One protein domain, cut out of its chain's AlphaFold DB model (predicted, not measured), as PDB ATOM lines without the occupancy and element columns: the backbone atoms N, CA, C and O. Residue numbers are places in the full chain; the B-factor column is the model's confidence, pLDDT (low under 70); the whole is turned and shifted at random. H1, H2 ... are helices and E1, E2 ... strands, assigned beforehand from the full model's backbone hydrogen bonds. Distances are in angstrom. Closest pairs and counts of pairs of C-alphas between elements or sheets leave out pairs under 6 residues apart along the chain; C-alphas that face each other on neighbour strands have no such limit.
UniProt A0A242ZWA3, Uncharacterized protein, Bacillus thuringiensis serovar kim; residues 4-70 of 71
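AT A GLANCE: This is residues 4 to 70 of the 71 residues of an uncharacterized protein of Bacillus thuringiensis serovar kim (UniProt A0A242ZWA3). A small twisted sheet of four short strands makes one part of an elongated body, and two helices, H1 and H2, make a V beside it, its point away from the sheet and the last residues of H2 back near E4. A long loop, residues 8 to 21, joins E1 to E2. The printed part has 67 residues, with E1, E2, H1, H2, E3 and E4 along the chain; the mixed sheet has the order E1 E4 E3 E2, and the class is mixed, helices and strands. The whole is compact, with a radius of gyration of the C-alphas of 12.2 A and spans of 37 by 20 by 15 A.

IN THESE COORDINATES: Find C-alpha 4 at (-20.015, -25.290, -16.969), where E1, residues 4 to 7, begins. E2 is residues 22 to 24. From C-alpha 26 at (-34.161, -23.515, -27.025), H1 runs 15.3 A to residue 36. H2, residues 42 to 51, covers 14.3 A. E3 is residues 57 to 59; E4, residues 65 to 69, runs 12.9 A to C-alpha 69 at (-24.290, -16.912, -13.342).

HOW THE PARTS SIT: Look first at E1 and E4, parallel, with N 4 and O 65 2.8 A apart. E4 and E3 are an antiparallel hairpin, with N 66 and O 57 at 2.8 A. E3 and E2 are antiparallel, with N 23 and O 58 at 2.8 A. H2 only grazes the sheet, with residues 46 to 51. H1 and H2 touch, closest at C-alphas 35 and 45, 5.8 A, at a steep tilt of 57 degrees, opposite ways. In both, every O i to N i+4 pair is within hydrogen-bond range.

THE WHOLE: The C-alphas of Cys 18 and Pro 40 are farthest apart, 37.9 A. The printed part has no cut; E1 to E2 is the long link. Residues 39 and 70 have pLDDT under 70.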
ATOM      1  N   ILE A   4     -21.027 -26.285 -17.327       84.62
ATOM      2  CA  ILE A   4     -20.015 -25.290 -16.969       84.62
ATOM      3  C   ILE A   4     -20.741 -24.047 -16.484       84.62
ATOM      4  O   ILE A   4     -21.602 -23.524 -17.184       84.62
ATOM      5  N   ILE A   5     -20.386 -23.580 -15.291       85.50
ATOM      6  CA  ILE A   5     -20.883 -22.310 -14.767       85.50
ATOM      7  C   ILE A   5     -19.918 -21.220 -15.222       85.50
ATOM      8  O   ILE A   5     -18.718 -21.306 -14.961       85.50
ATOM      9  N   VAL A   6     -20.438 -20.221 -15.923       85.44
ATOM     10  CA  VAL A   6     -19.679 -19.062 -16.397       85.44
ATOM     11  C   VAL A   6     -20.359 -17.792 -15.920       85.44
ATOM     12  O   VAL A   6     -21.579 -17.680 -15.973       85.44
ATOM     13  N   GLU A   7     -19.584 -16.822 -15.451       82.56
ATOM     14  CA  GLU A   7     -20.123 -15.479 -15.234       82.56
ATOM     15  C   GLU A   7     -20.466 -14.861 -16.593       82.56
ATOM     16  O   GLU A   7     -19.769 -15.107 -17.581       82.56
ATOM     17  N   LYS A   8     -21.537 -14.066 -16.653       75.00
ATOM     18  CA  LYS A   8     -21.994 -13.426 -17.897       75.00
ATOM     19  C   LYS A   8     -20.873 -12.685 -18.634       75.00
ATOM     20  O   LYS A   8     -20.779 -12.809 -19.851       75.00
ATOM     21  N   ASP A   9     -20.002 -12.000 -17.901       77.75
ATOM     22  CA  ASP A   9     -18.884 -11.230 -18.467       77.75
ATOM     23  C   ASP A   9     -17.766 -12.116 -19.044       77.75
ATOM     24  O   ASP A   9     -16.984 -11.680 -19.885       77.75
ATOM     25  N   ASN A  10     -17.719 -13.385 -18.633       78.19
ATOM     26  CA  ASN A  10     -16.747 -14.378 -19.087       78.19
ATOM     27  C   ASN A  10     -17.293 -15.279 -20.207       78.19
ATOM     28  O   ASN A  10     -16.568 -16.139 -20.720       78.19
ATOM     29  N   LEU A  11     -18.557 -15.098 -20.605       79.69
ATOM     30  CA  LEU A  11     -19.140 -15.823 -21.724       79.69
ATOM     31  C   LEU A  11     -18.590 -15.260 -23.040       79.69
ATOM     32  O   LEU A  11     -19.100 -14.295 -23.604       79.69
ATOM     33  N   ASN A  12     -17.551 -15.903 -23.564       78.88
ATOM     34  CA  ASN A  12     -17.191 -15.760 -24.965       78.88
ATOM     35  C   ASN A  12     -18.016 -16.770 -25.782       78.88
ATOM     36  O   ASN A  12     -18.309 -17.860 -25.300       78.88
ATOM     37  N   ASN A  13     -18.403 -16.441 -27.018       83.31
ATOM     38  CA  ASN A  13     -19.224 -17.312 -27.882       83.31
ATOM     39  C   ASN A  13     -18.523 -18.629 -28.298       83.31
ATOM     40  O   ASN A  13     -18.894 -19.243 -29.299       83.31
ATOM     41  N   LYS A  14     -17.483 -19.062 -27.576       89.44
ATOM     42  CA  LYS A  14     -16.719 -20.278 -27.805       89.44
ATOM     43  C   LYS A  14     -16.752 -21.173 -26.571       89.44
ATOM     44  O   LYS A  14     -16.718 -20.752 -25.423       89.44
ATOM     45  N   CYS A  15     -16.781 -22.466 -26.825       89.62
ATOM     46  CA  CYS A  15     -16.701 -23.485 -25.809       89.62
ATOM     47  C   CYS A  15     -15.282 -23.536 -25.248       89.62
ATOM     48  O   CYS A  15     -14.325 -23.768 -25.986       89.62
ATOM     49  N   THR A  16     -15.154 -23.398 -23.935       87.38
ATOM     50  CA  THR A  16     -13.877 -23.498 -23.217       87.38
ATOM     51  C   THR A  16     -13.235 -24.884 -23.313       87.38
ATOM     52  O   THR A  16     -12.023 -25.003 -23.194       87.38
ATOM     53  N   GLU A  17     -14.021 -25.930 -23.578       88.50
ATOM     54  CA  GLU A  17     -13.532 -27.314 -23.641       88.50
ATOM     55  C   GLU A  17     -12.999 -27.700 -25.023       88.50
ATOM     56  O   GLU A  17     -12.049 -28.467 -25.132       88.50
ATOM     57  N   CYS A  18     -13.632 -27.218 -26.099       89.44
ATOM     58  CA  CYS A  18     -13.314 -27.672 -27.458       89.44
ATOM     59  C   CYS A  18     -13.157 -26.549 -28.491       89.44
ATOM     60  O   CYS A  18     -12.990 -26.837 -29.676       89.44
ATOM     61  N   GLY A  19     -13.278 -25.284 -28.082       89.25
ATOM     62  CA  GLY A  19     -13.114 -24.096 -28.927       89.25
ATOM     63  C   GLY A  19     -14.220 -23.843 -29.960       89.25
ATOM     64  O   GLY A  19     -14.156 -22.843 -30.672       89.25
ATOM     65  N   ALA A  20     -15.218 -24.727 -30.060       92.62
ATOM     66  CA  ALA A  20     -16.332 -24.599 -31.003       92.62
ATOM     67  C   ALA A  20     -17.348 -23.545 -30.545       92.62
ATOM     68  O   ALA A  20     -17.356 -23.162 -29.382       92.62
ATOM     69  N   THR A  21     -18.224 -23.093 -31.438       92.75
ATOM     70  CA  THR A  21     -19.207 -22.047 -31.127       92.75
ATOM     71  C   THR A  21     -20.273 -22.531 -30.140       92.75
ATOM     72  O   THR A  21     -20.698 -23.695 -30.188       92.75
ATOM     73  N   LEU A  22     -20.699 -21.628 -29.257       91.38
ATOM     74  CA  LEU A  22     -21.861 -21.811 -28.390       91.38
ATOM     75  C   LEU A  22     -23.144 -21.432 -29.138       91.38
ATOM     76  O   LEU A  22     -23.212 -20.377 -29.762       91.38
ATOM     77  N   GLU A  23     -24.148 -22.294 -29.061       92.44
ATOM     78  CA  GLU A  23     -25.505 -22.045 -29.539       92.44
ATOM     79  C   GLU A  23     -26.425 -21.755 -28.354       92.44
ATOM     80  O   GLU A  23     -26.195 -22.235 -27.238       92.44
ATOM     81  N   TYR A  24     -27.438 -20.928 -28.588       89.81
ATOM     82  CA  TYR A  24     -28.481 -20.689 -27.603       89.81
ATOM     83  C   TYR A  24     -29.282 -21.972 -27.366       89.81
ATOM     84  O   TYR A  24     -29.432 -22.787 -28.275       89.81
ATOM     85  N   ASN A  25     -29.733 -22.190 -26.135       89.12
ATOM     86  CA  ASN A  25     -30.507 -23.371 -25.792       89.12
ATOM     87  C   ASN A  25     -32.008 -23.084 -25.899       89.12
ATOM     88  O   ASN A  25     -32.531 -22.370 -25.055       89.12
ATOM     89  N   ASP A  26     -32.708 -23.703 -26.845       89.12
ATOM     90  CA  ASP A  26     -34.161 -23.515 -27.025       89.12
ATOM     91  C   ASP A  26     -34.974 -23.856 -25.759       89.12
ATOM     92  O   ASP A  26     -35.954 -23.197 -25.433       89.12
ATOM     93  N   GLU A  27     -34.513 -24.831 -24.968       87.06
ATOM     94  CA  GLU A  27     -35.124 -25.196 -23.680       87.06
ATOM     95  C   GLU A  27     -35.089 -24.043 -22.661       87.06
ATOM     96  O   GLU A  27     -35.923 -23.982 -21.758       87.06
ATOM     97  N   TRP A  28     -34.128 -23.124 -22.794       89.25
ATOM     98  CA  TRP A  28     -34.102 -21.910 -21.989       89.25
ATOM     99  C   TRP A  28     -35.280 -21.002 -22.341       89.25
ATOM    100  O   TRP A  28     -35.934 -20.527 -21.418       89.25
ATOM    101  N   ASP A  29     -35.576 -20.789 -23.628       86.50
ATOM    102  CA  ASP A  29     -36.718 -19.964 -24.059       86.50
ATOM    103  C   ASP A  29     -38.046 -20.604 -23.656       86.50
ATOM    104  O   ASP A  29     -38.879 -19.948 -23.036       86.50
ATOM    105  N   ASP A  30     -38.199 -21.912 -23.878       87.56
ATOM    106  CA  ASP A  30     -39.404 -22.645 -23.477       87.56
ATOM    107  C   ASP A  30     -39.698 -22.500 -21.975       87.56
ATOM    108  O   ASP A  30     -40.852 -22.375 -21.551       87.56
ATOM    109  N   MET A  31     -38.657 -22.553 -21.140       86.38
ATOM    110  CA  MET A  31     -38.798 -22.403 -19.693       86.38
ATOM    111  C   MET A  31     -38.943 -20.939 -19.276       86.38
ATOM    112  O   MET A  31     -39.656 -20.659 -18.310       86.38
ATOM    113  N   PHE A  32     -38.307 -20.015 -19.997       86.38
ATOM    114  CA  PHE A  32     -38.482 -18.582 -19.806       86.38
ATOM    115  C   PHE A  32     -39.950 -18.202 -19.992       86.38
ATOM    116  O   PHE A  32     -40.546 -17.652 -19.069       86.38
ATOM    117  N   ASP A  33     -40.568 -18.611 -21.099       85.69
ATOM    118  CA  ASP A  33     -41.976 -18.340 -21.401       85.69
ATOM    119  C   ASP A  33     -42.926 -18.937 -20.353       85.69
ATOM    120  O   ASP A  33     -43.926 -18.324 -19.971       85.69
ATOM    121  N   ARG A  34     -42.616 -20.131 -19.833       84.88
ATOM    122  CA  ARG A  34     -43.405 -20.758 -18.757       84.88
ATOM    123  C   ARG A  34     -43.307 -20.001 -17.440       84.88
ATOM    124  O   ARG A  34     -44.303 -19.894 -16.725       84.88
ATOM    125  N   TYR A  35     -42.120 -19.521 -17.082       82.31
ATOM    126  CA  TYR A  35     -41.925 -18.794 -15.833       82.31
ATOM    127  C   TYR A  35     -42.418 -17.353 -15.905       82.31
ATOM    128  O   TYR A  35     -42.984 -16.883 -14.914       82.31
ATOM    129  N   ASP A  36     -42.278 -16.694 -17.053       79.44
ATOM    130  CA  ASP A  36     -42.795 -15.348 -17.320       79.44
ATOM    131  C   ASP A  36     -44.305 -15.262 -17.056       79.44
ATOM    132  O   ASP A  36     -44.767 -14.372 -16.345       79.44
ATOM    133  N   GLN A  37     -45.069 -16.293 -17.438       73.50
ATOM    134  CA  GLN A  37     -46.505 -16.396 -17.127       73.50
ATOM    135  C   GLN A  37     -46.837 -16.334 -15.625       73.50
ATOM    136  O   GLN A  37     -47.977 -16.058 -15.251       73.50
ATOM    137  N   THR A  38     -45.866 -16.609 -14.754       70.50
ATOM    138  CA  THR A  38     -46.050 -16.679 -13.297       70.50
ATOM    139  C   THR A  38     -45.302 -15.589 -12.533       70.50
ATOM    140  O   THR A  38     -45.421 -15.519 -11.308       70.50
ATOM    141  N   THR A  39     -44.501 -14.759 -13.205       69.19
ATOM    142  CA  THR A  39     -43.601 -13.792 -12.566       69.19
ATOM    143  C   THR A  39     -43.520 -12.504 -13.391       69.19
ATOM    144  O   THR A  39     -43.058 -12.545 -14.521       69.19
ATOM    145  N   PRO A  40     -43.869 -11.331 -12.831       71.75
ATOM    146  CA  PRO A  40     -43.943 -10.076 -13.588       71.75
ATOM    147  C   PRO A  40     -42.579  -9.425 -13.886       71.75
ATOM    148  O   PRO A  40     -42.538  -8.293 -14.363       71.75
ATOM    149  N   ASN A  41     -41.459 -10.074 -13.549       81.12
ATOM    150  CA  ASN A  41     -40.122  -9.495 -13.670       81.12
ATOM    151  C   ASN A  41     -39.145 -10.449 -14.377       81.12
ATOM    152  O   ASN A  41     -38.834 -11.528 -13.868       81.12
ATOM    153  N   PHE A  42     -38.597  -9.982 -15.501       80.69
ATOM    154  CA  PHE A  42     -37.577 -10.650 -16.312       80.69
ATOM    155  C   PHE A  42     -36.375 -11.158 -15.493       80.69
ATOM    156  O   PHE A  42     -35.912 -12.285 -15.694       80.69
ATOM    157  N   ASP A  43     -35.883 -10.365 -14.537       81.25
ATOM    158  CA  ASP A  43     -34.716 -10.731 -13.720       81.25
ATOM    159  C   ASP A  43     -35.034 -11.890 -12.774       81.25
ATOM    160  O   ASP A  43     -34.194 -12.754 -12.521       81.25
ATOM    161  N   MET A  44     -36.269 -11.955 -12.271       82.56
ATOM    162  CA  MET A  44     -36.708 -13.049 -11.406       82.56
ATOM    163  C   MET A  44     -36.838 -14.360 -12.186       82.56
ATOM    164  O   MET A  44     -36.392 -15.396 -11.694       82.56
ATOM    165  N   VAL A  45     -37.391 -14.313 -13.402       84.88
ATOM    166  CA  VAL A  45     -37.463 -15.477 -14.301       84.88
ATOM    167  C   VAL A  45     -36.060 -15.982 -14.628       84.88
ATOM    168  O   VAL A  45     -35.755 -17.160 -14.443       84.88
ATOM    169  N   THR A  46     -35.176 -15.069 -15.025       81.81
ATOM    170  CA  THR A  46     -33.776 -15.363 -15.349       81.81
ATOM    171  C   THR A  46     -33.041 -16.001 -14.166       81.81
ATOM    172  O   THR A  46     -32.382 -17.027 -14.328       81.81
ATOM    173  N   ASN A  47     -33.193 -15.450 -12.957       81.25
ATOM    174  CA  ASN A  47     -32.589 -16.010 -11.746       81.25
ATOM    175  C   ASN A  47     -33.126 -17.405 -11.416       81.25
ATOM    176  O   ASN A  47     -32.354 -18.271 -11.010       81.25
ATOM    177  N   ARG A  48     -34.427 -17.642 -11.610       84.44
ATOM    178  CA  ARG A  48     -35.046 -18.947 -11.362       84.44
ATOM    179  C   ARG A  48     -34.538 -20.014 -12.328       84.44
ATOM    180  O   ARG A  48     -34.161 -21.090 -11.885       84.44
ATOM    181  N   LEU A  49     -34.419 -19.688 -13.614       85.88
ATOM    182  CA  LEU A  49     -33.825 -20.583 -14.610       85.88
ATOM    183  C   LEU A  49     -32.387 -20.976 -14.246       85.88
ATOM    184  O   LEU A  49     -32.015 -22.143 -14.368       85.88
ATOM    185  N   TYR A  50     -31.587 -20.029 -13.744       82.81
ATOM    186  CA  TYR A  50     -30.244 -20.335 -13.250       82.81
ATOM    187  C   TYR A  50     -30.257 -21.198 -11.980       82.81
ATOM    188  O   TYR A  50     -29.446 -22.119 -11.879       82.81
ATOM    189  N   GLN A  51     -31.167 -20.942 -11.032       82.50
ATOM    190  CA  GLN A  51     -31.338 -21.760  -9.821       82.50
ATOM    191  C   GLN A  51     -31.754 -23.199 -10.142       82.50
ATOM    192  O   GLN A  51     -31.233 -24.134  -9.537       82.50
ATOM    193  N   ASP A  52     -32.629 -23.377 -11.128       85.31
ATOM    194  CA  ASP A  52     -33.088 -24.687 -11.597       85.31
ATOM    195  C   ASP A  52     -32.039 -25.411 -12.452       85.31
ATOM    196  O   ASP A  52     -32.242 -26.550 -12.876       85.31
ATOM    197  N   GLY A  53     -30.896 -24.771 -12.709       85.31
ATOM    198  CA  GLY A  53     -29.816 -25.361 -13.481       85.31
ATOM    199  C   GLY A  53     -30.157 -25.517 -14.962       85.31
ATOM    200  O   GLY A  53     -29.588 -26.393 -15.621       85.31
ATOM    201  N   ILE A  54     -31.053 -24.683 -15.497       88.94
ATOM    202  CA  ILE A  54     -31.341 -24.647 -16.930       88.94
ATOM    203  C   ILE A  54     -30.168 -23.942 -17.624       88.94
ATOM    204  O   ILE A  54     -29.849 -22.800 -17.302       88.94
ATOM    205  N   PRO A  55     -29.451 -24.593 -18.551       89.62
ATOM    206  CA  PRO A  55     -28.335 -23.961 -19.236       89.62
ATOM    207  C   PRO A  55     -28.847 -23.022 -20.327       89.62
ATOM    208  O   PRO A  55     -29.724 -23.390 -21.106       89.62
ATOM    209  N   LYS A  56     -28.258 -21.832 -20.429       89.62
ATOM    210  CA  LYS A  56     -28.637 -20.836 -21.440       89.62
ATOM    211  C   LYS A  56     -28.000 -21.106 -22.802       89.62
ATOM    212  O   LYS A  56     -28.577 -20.788 -23.836       89.62
ATOM    213  N   TYR A  57     -26.814 -21.715 -22.807       91.56
ATOM    214  CA  TYR A  57     -26.087 -22.044 -24.031       91.56
ATOM    215  C   TYR A  57     -25.621 -23.496 -24.024       91.56
ATOM    216  O   TYR A  57     -25.373 -24.087 -22.971       91.56
ATOM    217  N   LYS A  58     -25.464 -24.077 -25.211       91.88
ATOM    218  CA  LYS A  58     -24.911 -25.417 -25.427       91.88
ATOM    219  C   LYS A  58     -23.787 -25.328 -26.459       91.88
ATOM    220  O   LYS A  58     -23.776 -24.465 -27.327       91.88
ATOM    221  N   CYS A  59     -22.779 -26.185 -26.358       92.31
ATOM    222  CA  CYS A  59     -21.745 -26.261 -27.384       92.31
ATOM    223  C   CYS A  59     -22.247 -27.071 -28.581       92.31
ATOM    224  O   CYS A  59     -22.637 -28.230 -28.427       92.31
ATOM    225  N   THR A  60     -22.118 -26.511 -29.781       91.56
ATOM    226  CA  THR A  60     -22.508 -27.160 -31.046       91.56
ATOM    227  C   THR A  60     -21.825 -28.515 -31.274       91.56
ATOM    228  O   THR A  60     -22.419 -29.415 -31.868       91.56
ATOM    229  N   LYS A  61     -20.594 -28.691 -30.767       92.00
ATOM    230  CA  LYS A  61     -19.765 -29.885 -30.996       92.00
ATOM    231  C   LYS A  61     -19.775 -30.873 -29.830       92.00
ATOM    232  O   LYS A  61     -20.161 -32.022 -30.007       92.00
ATOM    233  N   CYS A  62     -19.328 -30.451 -28.647       90.38
ATOM    234  CA  CYS A  62     -19.182 -31.348 -27.493       90.38
ATOM    235  C   CYS A  62     -20.437 -31.433 -26.615       90.38
ATOM    236  O   CYS A  62     -20.436 -32.181 -25.640       90.38
ATOM    237  N   LYS A  63     -21.491 -30.665 -26.938       88.44
ATOM    238  CA  LYS A  63     -22.788 -30.659 -26.239       88.44
ATOM    239  C   LYS A  63     -22.697 -30.361 -24.736       88.44
ATOM    240  O   LYS A  63     -23.629 -30.624 -23.984       88.44
ATOM    241  N   VAL A  64     -21.582 -29.769 -24.303       90.00
ATOM    242  CA  VAL A  64     -21.418 -29.193 -22.966       90.00
ATOM    243  C   VAL A  64     -22.376 -28.023 -22.819       90.00
ATOM    244  O   VAL A  64     -22.496 -27.204 -23.732       90.00
ATOM    245  N   ALA A  65     -23.052 -27.956 -21.679       89.88
ATOM    246  CA  ALA A  65     -24.037 -26.928 -21.395       89.88
ATOM    247  C   ALA A  65     -23.436 -25.836 -20.501       89.88
ATOM    248  O   ALA A  65     -22.611 -26.121 -19.634       89.88
ATOM    249  N   PHE A  66     -23.837 -24.590 -20.720       88.81
ATOM    250  CA  PHE A  66     -23.306 -23.414 -20.042       88.81
ATOM    251  C   PHE A  66     -24.410 -22.747 -19.223       88.81
ATOM    252  O   PHE A  66     -25.404 -22.249 -19.758       88.81
ATOM    253  N   LEU A  67     -24.212 -22.761 -17.910       87.88
ATOM    254  CA  LEU A  67     -25.011 -22.073 -16.905       87.88
ATOM    255  C   LEU A  67     -24.415 -20.684 -16.721       87.88
ATOM    256  O   LEU A  67     -23.248 -20.563 -16.354       87.88
ATOM    257  N   VAL A  68     -25.188 -19.638 -16.993       82.69
ATOM    258  CA  VAL A  68     -24.684 -18.267 -16.889       82.69
ATOM    259  C   VAL A  68     -25.020 -17.727 -15.504       82.69
ATOM    260  O   VAL A  68     -26.172 -17.480 -15.204       82.69
ATOM    261  N   ALA A  69     -24.041 -17.539 -14.632       74.69
ATOM    262  CA  ALA A  69     -24.290 -16.912 -13.342       74.69
ATOM    263  C   ALA A  69     -24.350 -15.383 -13.500       74.69
ATOM    264  O   ALA A  69     -23.466 -14.779 -14.115       74.69
ATOM    265  N   HIS A  70     -25.384 -14.763 -12.927       63.69
ATOM    266  CA  HIS A  70     -25.401 -13.335 -12.617       63.69
ATOM    267  C   HIS A  70     -24.969 -13.196 -11.153       63.69
ATOM    268  O   HIS A  70     -25.607 -13.775 -10.273       63.69
TER     269      HIS A  70